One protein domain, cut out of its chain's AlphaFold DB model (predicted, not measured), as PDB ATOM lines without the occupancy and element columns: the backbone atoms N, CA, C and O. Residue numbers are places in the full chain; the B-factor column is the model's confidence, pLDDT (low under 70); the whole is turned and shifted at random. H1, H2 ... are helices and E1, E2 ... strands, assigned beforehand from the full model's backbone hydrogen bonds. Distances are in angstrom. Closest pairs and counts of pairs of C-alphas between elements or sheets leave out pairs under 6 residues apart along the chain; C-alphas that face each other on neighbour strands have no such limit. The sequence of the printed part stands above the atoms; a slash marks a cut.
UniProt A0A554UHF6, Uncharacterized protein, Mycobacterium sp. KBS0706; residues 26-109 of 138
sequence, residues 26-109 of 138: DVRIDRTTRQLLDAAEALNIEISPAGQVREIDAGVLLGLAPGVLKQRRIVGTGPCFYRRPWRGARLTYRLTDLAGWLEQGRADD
ATOM      1  N   ASP A  26     227.957 207.430 205.127       90.81
ATOM      2  CA  ASP A  26     227.768 208.473 204.115       90.81
ATOM      3  C   ASP A  26     226.711 208.065 203.078       90.81
ATOM      4  O   ASP A  26     225.842 208.851 202.707       90.81
ATOM      5  N   VAL A  27     226.702 206.790 202.674       91.75
ATOM      6  CA  VAL A  27     225.717 206.248 201.723       91.75
ATOM      7  C   VAL A  27     224.311 206.234 202.329       91.75
ATOM      8  O   VAL A  27     223.326 206.483 201.626       91.75
ATOM      9  N   ARG A  28     224.198 205.952 203.633       92.75
ATOM     10  CA  ARG A  28     222.926 206.025 204.365       92.75
ATOM     11  C   ARG A  28     222.432 207.467 204.460       92.75
ATOM     12  O   ARG A  28     221.267 207.720 204.158       92.75
ATOM     13  N   ILE A  29     223.315 208.404 204.802       95.12
ATOM     14  CA  ILE A  29     223.002 209.834 204.886       95.12
ATOM     15  C   ILE A  29     222.549 210.368 203.528       95.12
ATOM     16  O   ILE A  29     221.524 211.043 203.455       95.12
ATOM     17  N   ASP A  30     223.241 210.026 202.443       95.50
ATOM     18  CA  ASP A  30     222.864 210.431 201.088       95.50
ATOM     19  C   ASP A  30     221.493 209.884 200.687       95.50
ATOM     20  O   ASP A  30     220.658 210.607 200.135       95.50
ATOM     21  N   ARG A  31     221.223 208.608 200.990       95.62
ATOM     22  CA  ARG A  31     219.918 207.986 200.737       95.62
ATOM     23  C   ARG A  31     218.809 208.701 201.504       95.62
ATOM     24  O   ARG A  31     217.793 209.049 200.906       95.62
ATOM     25  N   THR A  32     219.007 208.948 202.793       96.56
ATOM     26  CA  THR A  32     218.027 209.637 203.640       96.56
ATOM     27  C   THR A  32     217.863 211.099 203.226       96.56
ATOM     28  O   THR A  32     216.748 211.613 203.222       96.56
ATOM     29  N   THR A  33     218.928 211.758 202.766       97.56
ATOM     30  CA  THR A  33     218.853 213.113 202.199       97.56
ATOM     31  C   THR A  33     217.954 213.144 200.965       97.56
ATOM     32  O   THR A  33     217.105 214.027 200.862       97.56
ATOM     33  N   ARG A  34     218.081 212.168 200.053       97.31
ATOM     34  CA  ARG A  34     217.185 212.042 198.887       97.31
ATOM     35  C   ARG A  34     215.735 211.810 199.307       97.31
ATOM     36  O   ARG A  34     214.857 212.494 198.810       97.31
ATOM     37  N   GLN A  35     215.494 210.949 200.294       97.31
ATOM     38  CA  GLN A  35     214.141 210.735 200.826       97.31
ATOM     39  C   GLN A  35     213.533 212.012 201.425       97.31
ATOM     40  O   GLN A  35     212.347 212.274 201.244       97.31
ATOM     41  N   LEU A  36     214.332 212.824 202.125       97.38
ATOM     42  CA  LEU A  36     213.882 214.115 202.650       97.38
ATOM     43  C   LEU A  36     213.600 215.131 201.536       97.38
ATOM     44  O   LEU A  36     212.682 215.934 201.683       97.38
ATOM     45  N   LEU A  37     214.368 215.100 200.442       97.62
ATOM     46  CA  LEU A  37     214.104 215.915 199.254       97.62
ATOM     47  C   LEU A  37     212.773 215.523 198.606       97.62
ATOM     48  O   LEU A  37     211.927 216.393 198.419       97.62
ATOM     49  N   ASP A  38     212.559 214.229 198.358       97.88
ATOM     50  CA  ASP A  38     211.317 213.711 197.773       97.88
ATOM     51  C   ASP A  38     210.102 214.059 198.656       97.88
ATOM     52  O   ASP A  38     209.049 214.476 198.171       97.88
ATOM     53  N   ALA A  39     210.250 213.949 199.981       97.69
ATOM     54  CA  ALA A  39     209.210 214.326 200.936       97.69
ATOM     55  C   ALA A  39     208.943 215.841 200.952       97.69
ATOM     56  O   ALA A  39     207.791 216.263 201.065       97.69
ATOM     57  N   ALA A  40     209.983 216.669 200.835       97.31
ATOM     58  CA  ALA A  40     209.835 218.119 200.757       97.31
ATOM     59  C   ALA A  40     209.094 218.537 199.488       97.31
ATOM     60  O   ALA A  40     208.207 219.387 199.562       97.31
ATOM     61  N   GLU A  41     209.397 217.899 198.359       97.12
ATOM     62  CA  GLU A  41     208.673 218.106 197.109       97.12
ATOM     63  C   GLU A  41     207.199 217.704 197.250       97.12
ATOM     64  O   GLU A  41     206.312 218.517 196.986       97.12
ATOM     65  N   ALA A  42     206.918 216.506 197.774       97.62
ATOM     66  CA  ALA A  42     205.551 216.019 197.976       97.62
ATOM     67  C   ALA A  42     204.707 216.930 198.890       97.62
ATOM     68  O   ALA A  42     203.494 217.056 198.710       97.62
ATOM     69  N   LEU A  43     205.343 217.584 199.866       96.88
ATOM     70  CA  LEU A  43     204.698 218.494 200.816       96.88
ATOM     71  C   LEU A  43     204.726 219.965 200.373       96.88
ATOM     72  O   LEU A  43     204.261 220.825 201.121       96.88
ATOM     73  N   ASN A  44     205.236 220.269 199.173       97.06
ATOM     74  CA  ASN A  44     205.422 221.631 198.657       97.06
ATOM     75  C   ASN A  44     206.225 222.538 199.614       97.06
ATOM     76  O   ASN A  44     205.923 223.721 199.789       97.06
ATOM     77  N   ILE A  45     207.247 221.979 200.260       96.69
ATOM     78  CA  ILE A  45     208.143 222.703 201.159       96.69
ATOM     79  C   ILE A  45     209.228 223.402 200.341       96.69
ATOM     80  O   ILE A  45     209.955 222.783 199.567       96.69
ATOM     81  N   GLU A  46     209.387 224.707 200.557       95.62
ATOM     82  CA  GLU A  46     210.444 225.474 199.904       95.62
ATOM     83  C   GLU A  46     211.824 225.166 200.503       95.62
ATOM     84  O   GLU A  46     212.077 225.375 201.694       95.62
ATOM     85  N   ILE A  47     212.758 224.768 199.640       95.94
ATOM     86  CA  ILE A  47     214.162 224.551 199.991       95.94
ATOM     87  C   ILE A  47     214.986 225.716 199.438       95.94
ATOM     88  O   ILE A  47     214.799 226.156 198.304       95.94
ATOM     89  N   SER A  48     215.908 226.246 200.239       95.06
ATOM     90  CA  SER A  48     216.835 227.274 199.769       95.06
ATOM     91  C   SER A  48     217.798 226.704 198.714       95.06
ATOM     92  O   SER A  48     218.102 225.510 198.746       95.06
ATOM     93  N   PRO A  49     218.398 227.541 197.848       92.69
ATOM     94  CA  PRO A  49     219.419 227.090 196.894       92.69
ATOM     95  C   PRO A  49     220.627 226.394 197.545       92.69
ATOM     96  O   PRO A  49     221.358 225.667 196.883       92.69
ATOM     97  N   ALA A  50     220.847 226.609 198.847       91.56
ATOM     98  CA  ALA A  50     221.898 225.963 199.628       91.56
ATOM     99  C   ALA A  50     221.443 224.649 200.300       91.56
ATOM    100  O   ALA A  50     222.140 224.155 201.188       91.56
ATOM    101  N   GLY A  51     220.268 224.119 199.944       93.88
ATOM    102  CA  GLY A  51     219.713 222.886 200.510       93.88
ATOM    103  C   GLY A  51     219.184 223.044 201.938       93.88
ATOM    104  O   GLY A  51     219.255 222.101 202.729       93.88
ATOM    105  N   GLN A  52     218.723 224.247 202.307       96.12
ATOM    106  CA  GLN A  52     218.265 224.549 203.667       96.12
ATOM    107  C   GLN A  52     216.749 224.723 203.753       96.12
ATOM    108  O   GLN A  52     216.147 225.352 202.890       96.12
ATOM    109  N   VAL A  53     216.159 224.258 204.850       96.50
ATOM    110  CA  VAL A  53     214.734 224.402 205.176       96.50
ATOM    111  C   VAL A  53     214.550 225.163 206.489       96.50
ATOM    112  O   VAL A  53     215.467 225.243 207.317       96.50
ATOM    113  N   ARG A  54     213.375 225.763 206.690       96.25
ATOM    114  CA  ARG A  54     213.043 226.472 207.937       96.25
ATOM    115  C   ARG A  54     212.812 225.473 209.071       96.25
ATOM    116  O   ARG A  54     212.459 224.327 208.829       96.25
ATOM    117  N   GLU A  55     212.936 225.927 210.319       95.38
ATOM    118  CA  GLU A  55     212.680 225.081 211.501       95.38
ATOM    119  C   GLU A  55     211.283 224.436 211.497       95.38
ATOM    120  O   GLU A  55     211.146 223.273 211.863       95.38
ATOM    121  N   ILE A  56     210.256 225.174 211.067       95.25
ATOM    122  CA  ILE A  56     208.877 224.664 211.012       95.25
ATOM    123  C   ILE A  56     208.770 223.542 209.976       95.25
ATOM    124  O   ILE A  56     208.276 222.465 210.296       95.25
ATOM    125  N   ASP A  57     209.287 223.772 208.768       96.56
ATOM    126  CA  ASP A  57     209.221 222.794 207.679       96.56
ATOM    127  C   ASP A  57     210.070 221.552 207.983       96.56
ATOM    128  O   ASP A  57     209.652 220.434 207.707       96.56
ATOM    129  N   ALA A  58     211.229 221.730 208.626       96.56
ATOM    130  CA  ALA A  58     212.038 220.622 209.126       96.56
ATOM    131  C   ALA A  58     211.254 219.762 210.128       96.56
ATOM    132  O   ALA A  58     211.317 218.541 210.070       96.56
ATOM    133  N   GLY A  59     210.487 220.384 211.031       96.56
ATOM    134  CA  GLY A  59     209.607 219.658 211.947       96.56
ATOM    135  C   GLY A  59     208.568 218.817 211.204       96.56
ATOM    136  O   GLY A  59     208.414 217.639 211.509       96.56
ATOM    137  N   VAL A  60     207.927 219.393 210.182       96.81
ATOM    138  CA  VAL A  60     206.946 218.694 209.335       96.81
ATOM    139  C   VAL A  60     207.583 217.512 208.598       96.81
ATOM    140  O   VAL A  60     207.043 216.411 208.662       96.81
ATOM    141  N   LEU A  61     208.748 217.704 207.970       96.19
ATOM    142  CA  LEU A  61     209.481 216.639 207.267       96.19
ATOM    143  C   LEU A  61     209.829 215.458 208.171       96.19
ATOM    144  O   LEU A  61     209.788 214.309 207.745       96.19
ATOM    145  N   LEU A  62     210.177 215.747 209.422       95.62
ATOM    146  CA  LEU A  62     210.563 214.741 210.407       95.62
ATOM    147  C   LEU A  62     209.362 214.142 211.156       95.62
ATOM    148  O   LEU A  62     209.558 213.290 212.021       95.62
ATOM    149  N   GLY A  63     208.137 214.608 210.890       95.75
ATOM    150  CA  GLY A  63     206.947 214.215 211.649       95.75
ATOM    151  C   GLY A  63     206.994 214.639 213.123       95.75
ATOM    152  O   GLY A  63     206.376 214.005 213.977       95.75
ATOM    153  N   LEU A  64     207.748 215.690 213.452       95.56
ATOM    154  CA  LEU A  64     207.914 216.195 214.811       95.56
ATOM    155  C   LEU A  64     206.947 217.344 215.098       95.56
ATOM    156  O   LEU A  64     206.711 218.222 214.267       95.56
ATOM    157  N   ALA A  65     206.446 217.389 216.333       93.31
ATOM    158  CA  ALA A  65     205.613 218.494 216.784       93.31
ATOM    159  C   ALA A  65     206.386 219.836 216.784       93.31
ATOM    160  O   ALA A  65     207.603 219.866 217.025       93.31
ATOM    161  N   PRO A  66     205.694 220.974 216.579       90.62
ATOM    162  CA  PRO A  66     206.309 222.294 216.663       90.62
ATOM    163  C   PRO A  66     207.026 222.503 218.002       90.62
ATOM    164  O   PRO A  66     206.509 222.173 219.065       90.62
ATOM    165  N   GLY A  67     208.231 223.074 217.962       91.81
ATOM    166  CA  GLY A  67     209.028 223.351 219.161       91.81
ATOM    167  C   GLY A  67     209.878 222.181 219.671       91.81
ATOM    168  O   GLY A  67     210.798 222.430 220.450       91.81
ATOM    169  N   VAL A  68     209.677 220.948 219.185       95.25
ATOM    170  CA  VAL A  68     210.542 219.805 219.539       95.25
ATOM    171  C   VAL A  68     211.985 220.055 219.097       95.25
ATOM    172  O   VAL A  68     212.910 219.852 219.881       95.25
ATOM    173  N   LEU A  69     212.201 220.574 217.883       94.56
ATOM    174  CA  LEU A  69     213.545 220.920 217.399       94.56
ATOM    175  C   LEU A  69     214.206 222.017 218.246       94.56
ATOM    176  O   LEU A  69     215.387 221.911 218.584       94.56
ATOM    177  N   LYS A  70     213.442 223.032 218.670       94.88
ATOM    178  CA  LYS A  70     213.910 224.042 219.627       94.88
ATOM    179  C   LYS A  70     214.326 223.411 220.951       94.88
ATOM    180  O   LYS A  70     215.384 223.763 221.468       94.88
ATOM    181  N   GLN A  71     213.518 222.501 221.492       96.19
ATOM    182  CA  GLN A  71     213.827 221.810 222.740       96.19
ATOM    183  C   GLN A  71     215.098 220.967 222.602       96.19
ATOM    184  O   GLN A  71     216.011 221.130 223.405       96.19
ATOM    185  N   ARG A  72     215.216 220.141 221.554       94.00
ATOM    186  CA  ARG A  72     216.415 219.320 221.314       94.00
ATOM    187  C   ARG A  72     217.678 220.160 221.131       94.00
ATOM    188  O   ARG A  72     218.735 219.796 221.628       94.00
ATOM    189  N   ARG A  73     217.566 221.330 220.497       94.94
ATOM    190  CA  ARG A  73     218.672 222.293 220.395       94.94
ATOM    191  C   ARG A  73     219.102 222.846 221.754       94.94
ATOM    192  O   ARG A  73     220.294 222.983 221.982       94.94
ATOM    193  N   ILE A  74     218.155 223.167 222.641       94.88
ATOM    194  CA  ILE A  74     218.463 223.622 224.011       94.88
ATOM    195  C   ILE A  74     219.165 222.511 224.801       94.88
ATOM    196  O   ILE A  74     220.106 222.790 225.532       94.88
ATOM    197  N   VAL A  75     218.722 221.264 224.624       95.19
ATOM    198  CA  VAL A  75     219.320 220.080 225.262       95.19
ATOM    199  C   VAL A  75     220.693 219.730 224.664       95.19
ATOM    200  O   VAL A  75     221.488 219.066 225.317       95.19
ATOM    201  N   GLY A  76     221.000 220.194 223.449       94.38
ATOM    202  CA  GLY A  76     222.256 219.899 222.752       94.38
ATOM    203  C   GLY A  76     222.245 218.589 221.956       94.38
ATOM    204  O   GLY A  76     223.285 218.175 221.464       94.38
ATOM    205  N   THR A  77     221.081 217.953 221.796       93.88
ATOM    206  CA  THR A  77     220.898 216.671 221.083       93.88
ATOM    207  C   THR A  77     220.197 216.829 219.731       93.88
ATOM    208  O   THR A  77     219.762 215.854 219.117       93.88
ATOM    209  N   GLY A  78     219.999 218.071 219.287       93.56
ATOM    210  CA  GLY A  78     219.362 218.385 218.013       93.56
ATOM    211  C   GLY A  78     220.333 218.364 216.828       93.56
ATOM    212  O   GLY A  78     221.546 218.399 217.023       93.56
ATOM    213  N   PRO A  79     219.799 218.381 215.596       95.31
ATOM    214  CA  PRO A  79     220.613 218.494 214.394       95.31
ATOM    215  C   PRO A  79     221.343 219.841 214.328       95.31
ATOM    216  O   PRO A  79     220.912 220.836 214.929       95.31
ATOM    217  N   CYS A  80     222.424 219.882 213.544       95.75
ATOM    218  CA  CYS A  80     223.165 221.113 213.276       95.75
ATOM    219  C   CYS A  80     222.234 222.188 212.689       95.75
ATOM    220  O   CYS A  80     221.392 221.909 211.833       95.75
ATOM    221  N   PHE A  81     222.370 223.428 213.162       95.69
ATOM    222  CA  PHE A  81     221.504 224.543 212.779       95.69
ATOM    223  C   PHE A  81     222.318 225.756 212.342       95.69
ATOM    224  O   PHE A  81     223.411 226.020 212.843       95.69
ATOM    225  N   TYR A  82     221.736 226.562 211.457       95.75
ATOM    226  CA  TYR A  82     222.374 227.753 210.912       95.75
ATOM    227  C   TYR A  82     221.532 228.990 211.203       95.75
ATOM    228  O   TYR A  82     220.312 229.006 211.038       95.75
ATOM    229  N   ARG A  83     222.203 230.080 211.588       93.38
ATOM    230  CA  ARG A  83     221.601 231.416 211.710       93.38
ATOM    231  C   ARG A  83     221.647 232.138 210.366       93.38
ATOM    232  O   ARG A  83     222.281 233.179 210.230       93.38
ATOM    233  N   ARG A  84     221.023 231.540 209.353       90.75
ATOM    234  CA  ARG A  84     220.857 232.152 208.031       90.75
ATOM    235  C   ARG A  84     219.372 232.381 207.805       90.75
ATOM    236  O   ARG A  84     218.655 231.393 207.634       90.75
ATOM    237  N   PRO A  85     218.899 233.636 207.873       87.06
ATOM    238  CA  PRO A  85     217.485 233.902 207.734       87.06
ATOM    239  C   PRO A  85     217.017 233.553 206.322       87.06
ATOM    240  O   PRO A  85     217.625 233.961 205.335       87.06
ATOM    241  N   TRP A  86     215.928 232.795 206.236       90.94
ATOM    242  CA  TRP A  86     215.304 232.396 204.976       90.94
ATOM    243  C   TRP A  86     213.790 232.448 205.137       90.94
ATOM    244  O   TRP A  86     213.254 231.862 206.080       90.94
ATOM    245  N   ARG A  87     213.102 233.184 204.251       89.44
ATOM    246  CA  ARG A  87     211.629 233.308 204.246       89.44
ATOM    247  C   ARG A  87     211.029 233.603 205.636       89.44
ATOM    248  O   ARG A  87     210.055 232.985 206.055       89.44
ATOM    249  N   GLY A  88     211.656 234.517 206.380       89.44
ATOM    250  CA  GLY A  88     211.207 234.936 207.716       89.44
ATOM    251  C   GLY A  88     211.587 234.003 208.874       89.44
ATOM    252  O   GLY A  88     211.358 234.354 210.031       89.44
ATOM    253  N   ALA A  89     212.211 232.850 208.619       90.81
ATOM    254  CA  ALA A  89     212.752 232.010 209.683       90.81
ATOM    255  C   ALA A  89     214.076 232.574 210.212       90.81
ATOM    256  O   ALA A  89     214.922 233.020 209.443       90.81
ATOM    257  N   ARG A  90     214.277 232.511 211.533       92.88
ATOM    258  CA  ARG A  90     215.549 232.891 212.183       92.88
ATOM    259  C   ARG A  90     216.611 231.799 212.089       92.88
ATOM    260  O   ARG A  90     217.803 232.094 212.156       92.88
ATOM    261  N   LEU A  91     216.163 230.552 211.994       95.12
ATOM    262  CA  LEU A  91     216.995 229.360 212.002       95.12
ATOM    263  C   LEU A  91     216.611 228.466 210.833       95.12
ATOM    264  O   LEU A  91     215.428 228.299 210.523       95.12
ATOM    265  N   THR A  92     217.638 227.907 210.213       96.50
ATOM    266  CA  THR A  92     217.526 227.004 209.078       96.50
ATOM    267  C   THR A  92     218.357 225.751 209.313       96.50
ATOM    268  O   THR A  92     219.357 225.772 210.036       96.50
ATOM    269  N   TYR A  93     217.927 224.658 208.699       96.56
ATOM    270  CA  TYR A  93     218.538 223.338 208.799       96.56
ATOM    271  C   TYR A  93     218.901 222.852 207.403       96.56
ATOM    272  O   TYR A  93     218.105 223.019 206.482       96.56
ATOM    273  N   ARG A  94     220.091 222.272 207.224       97.06
ATOM    274  CA  ARG A  94     220.433 221.593 205.968       97.06
ATOM    275  C   ARG A  94     219.819 220.204 205.963       97.06
ATOM    276  O   ARG A  94     219.888 219.512 206.974       97.06
ATOM    277  N   LEU A  95     219.288 219.782 204.821       97.12
ATOM    278  CA  LEU A  95     218.709 218.443 204.689       97.12
ATOM    279  C   LEU A  95     219.737 217.337 204.968       97.12
ATOM    280  O   LEU A  95     219.405 216.370 205.641       97.12
ATOM    281  N   THR A  96     220.993 217.524 204.556       97.06
ATOM    282  CA  THR A  96     222.088 216.582 204.849       97.06
ATOM    283  C   THR A  96     222.361 216.448 206.349       97.06
ATOM    284  O   THR A  96     222.539 215.341 206.842       97.06
ATOM    285  N   ASP A  97     222.322 217.554 207.100       97.00
ATOM    286  CA  ASP A  97     222.530 217.527 208.556       97.00
ATOM    287  C   ASP A  97     221.337 216.882 209.282       97.00
ATOM    288  O   ASP A  97     221.518 216.174 210.272       97.00
ATOM    289  N   LEU A  98     220.112 217.094 208.781       96.81
ATOM    290  CA  LEU A  98     218.919 216.401 209.279       96.81
ATOM    291  C   LEU A  98     218.996 214.892 209.016       96.81
ATOM    292  O   LEU A  98     218.668 214.105 209.900       96.81
ATOM    293  N   ALA A  99     219.449 214.491 207.825       96.88
ATOM    294  CA  ALA A  99     219.648 213.090 207.471       96.88
ATOM    295  C   ALA A  99     220.722 212.433 208.348       96.88
ATOM    296  O   ALA A  99     220.476 211.367 208.903       96.88
ATOM    297  N   GLY A 100     221.867 213.097 208.542       95.88
ATOM    298  CA  GLY A 100     222.919 212.644 209.458       95.88
ATOM    299  C   GLY A 100     222.399 212.401 210.867       95.88
ATOM    300  O   GLY A 100     222.627 211.345 211.448       95.88
ATOM    301  N   TRP A 101     221.618 213.345 211.383       95.81
ATOM    302  CA  TRP A 101     221.017 213.231 212.705       95.81
ATOM    303  C   TRP A 101     220.005 212.077 212.823       95.81
ATOM    304  O   TRP A 101     219.992 211.372 213.832       95.81
ATOM    305  N   LEU A 102     219.183 211.842 211.794       95.25
ATOM    306  CA  LEU A 102     218.274 210.691 211.751       95.25
ATOM    307  C   LEU A 102     219.028 209.357 211.716       95.25
ATOM    308  O   LEU A 102     218.662 208.423 212.426       95.25
ATOM    309  N   GLU A 103     220.066 209.258 210.884       94.62
ATOM    310  CA  GLU A 103     220.858 208.033 210.763       94.62
ATOM    311  C   GLU A 103     221.664 207.733 212.026       94.62
ATOM    312  O   GLU A 103     221.807 206.559 212.375       94.62
ATOM    313  N   GLN A 104     222.126 208.771 212.730       91.88
ATOM    314  CA  GLN A 104     222.759 208.636 214.039       91.88
ATOM    315  C   GLN A 104     221.782 208.046 215.062       91.88
ATOM    316  O   GLN A 104     222.093 207.030 215.671       91.88
ATOM    317  N   GLY A 105     220.563 208.590 215.161       89.44
ATOM    318  CA  GLY A 105     219.543 208.040 216.062       89.44
ATOM    319  C   GLY A 105     219.195 206.575 215.764       89.44
ATOM    320  O   GLY A 105     219.027 205.782 216.683       89.44
ATOM    321  N   ARG A 106     219.166 206.180 214.482       86.88
ATOM    322  CA  ARG A 106     218.960 204.773 214.079       86.88
ATOM    323  C   ARG A 106     220.116 203.855 214.486       86.88
ATOM    324  O   ARG A 106     219.884 202.678 214.745       86.88
ATOM    325  N   ALA A 107     221.351 204.361 214.478       79.06
ATOM    326  CA  ALA A 107     222.522 203.588 214.882       79.06
ATOM    327  C   ALA A 107     222.520 203.343 216.399       79.06
ATOM    328  O   ALA A 107     222.688 202.197 216.819       79.06
ATOM    329  N   ASP A 108     222.223 204.377 217.190       75.00
ATOM    330  CA  ASP A 108     222.170 204.299 218.656       75.00
ATOM    331  C   ASP A 108     221.132 203.257 219.133       75.00
ATOM    332  O   ASP A 108     221.412 202.443 220.017       75.00
ATOM    333  N   ASP A 109     219.958 203.208 218.486       68.12
ATOM    334  CA  ASP A 109     218.911 202.217 218.781       68.12
ATOM    335  C   ASP A 109     219.366 200.770 218.474       68.12
ATOM    336  O   ASP A 109     218.998 199.817 219.169       68.12
TER     337      ASP A 109
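This is residues 26 to 109 of the 138 residues of an uncharacterized protein of Mycobacterium sp. KBS0706 (UniProt A0A554UHF6). What shape does the domain have? A tiny ribbon of two strands, E1 and E2, and the short helix H2 make the middle, with the long helix H1 along one side and the short helix H3 on the opposite side. The second long helix, H4, runs on from E2 and crosses H1 steeply, and its last residue and the loop round Gly 88 mark the two far ends. What is it made of? The printed part has 84 residues, mostly helix by class, with four named helices and two named strands in the order H1 E1 H2 H3 E2 H4; the sheet, in the order E1 - E2, is antiparallel. How tightly is it drawn together? It is compact, with a radius of gyration of the C-alphas of 12.0 A and spans of 35 by 29 by 20 A.

How do the strands pair? E1, residues 52 to 54, and E2, residues 92 to 94, are antiparallel neighbours at 144 degrees, with N 53 and O 93 2.8 A apart and N 93 and O 53 2.9 A apart, both within hydrogen-bond range. Where do the long helices meet? H1, residues 26 to 42, and H4, residues 95 to 109, touch at a steep tilt of 59 degrees, opposite ways; their closest C-alphas, of Thr 33 and Ala 99, are 5.3 A apart. What do the short helices touch? H2, residues 55 to 61, only just touches H1, about perpendicular at 86 degrees, with 3 pairs of C-alphas within 8 A, the closest C-alphas being those of Ala 40 and Leu 61 at 6.7 A; H1 touches H2 with residues 36 to 40 alone. H3, residues 68 to 75, only just touches H2, also with 3 pairs, the closest C-alphas being those of Gly 59 and Leu 69 at 6.8 A, at a steep tilt of 59 degrees, opposite ways. What stays apart, and how are the helix backbones formed? H3 is apart from H1 and from H4, while H2 and H4 are only just apart, at 8.1 A. In H1, H2, H3 and H4 every O i to N i+4 pair is within hydrogen-bond range.

Where are the strands? E1 spans 7.0 A from C-alpha 52 to C-alpha 54, and E2 spans 6.9 A from C-alpha 92 at (217.526, 227.004, 209.078) to C-alpha 94. How long are the helices? H1 measures 24.3 A from C-alpha 26 at (227.768, 208.473, 204.115) to C-alpha 42, and H4 measures 21.5 A, ending at C-alpha 109 at (218.911, 202.217, 218.781). H2 measures 10.0 A and H3 10.5 A.

How large is it? The two C-alphas farthest apart, those of Gly 88 and Asp 109, are 35.4 A apart. Is there a cut, and which link is long? The printed part has no cut, and the long link is H3 to E2, residues 76 to 91. Where is confidence low? The mean pLDDT of the printed part is 94.1, and residue 109 alone is under 70.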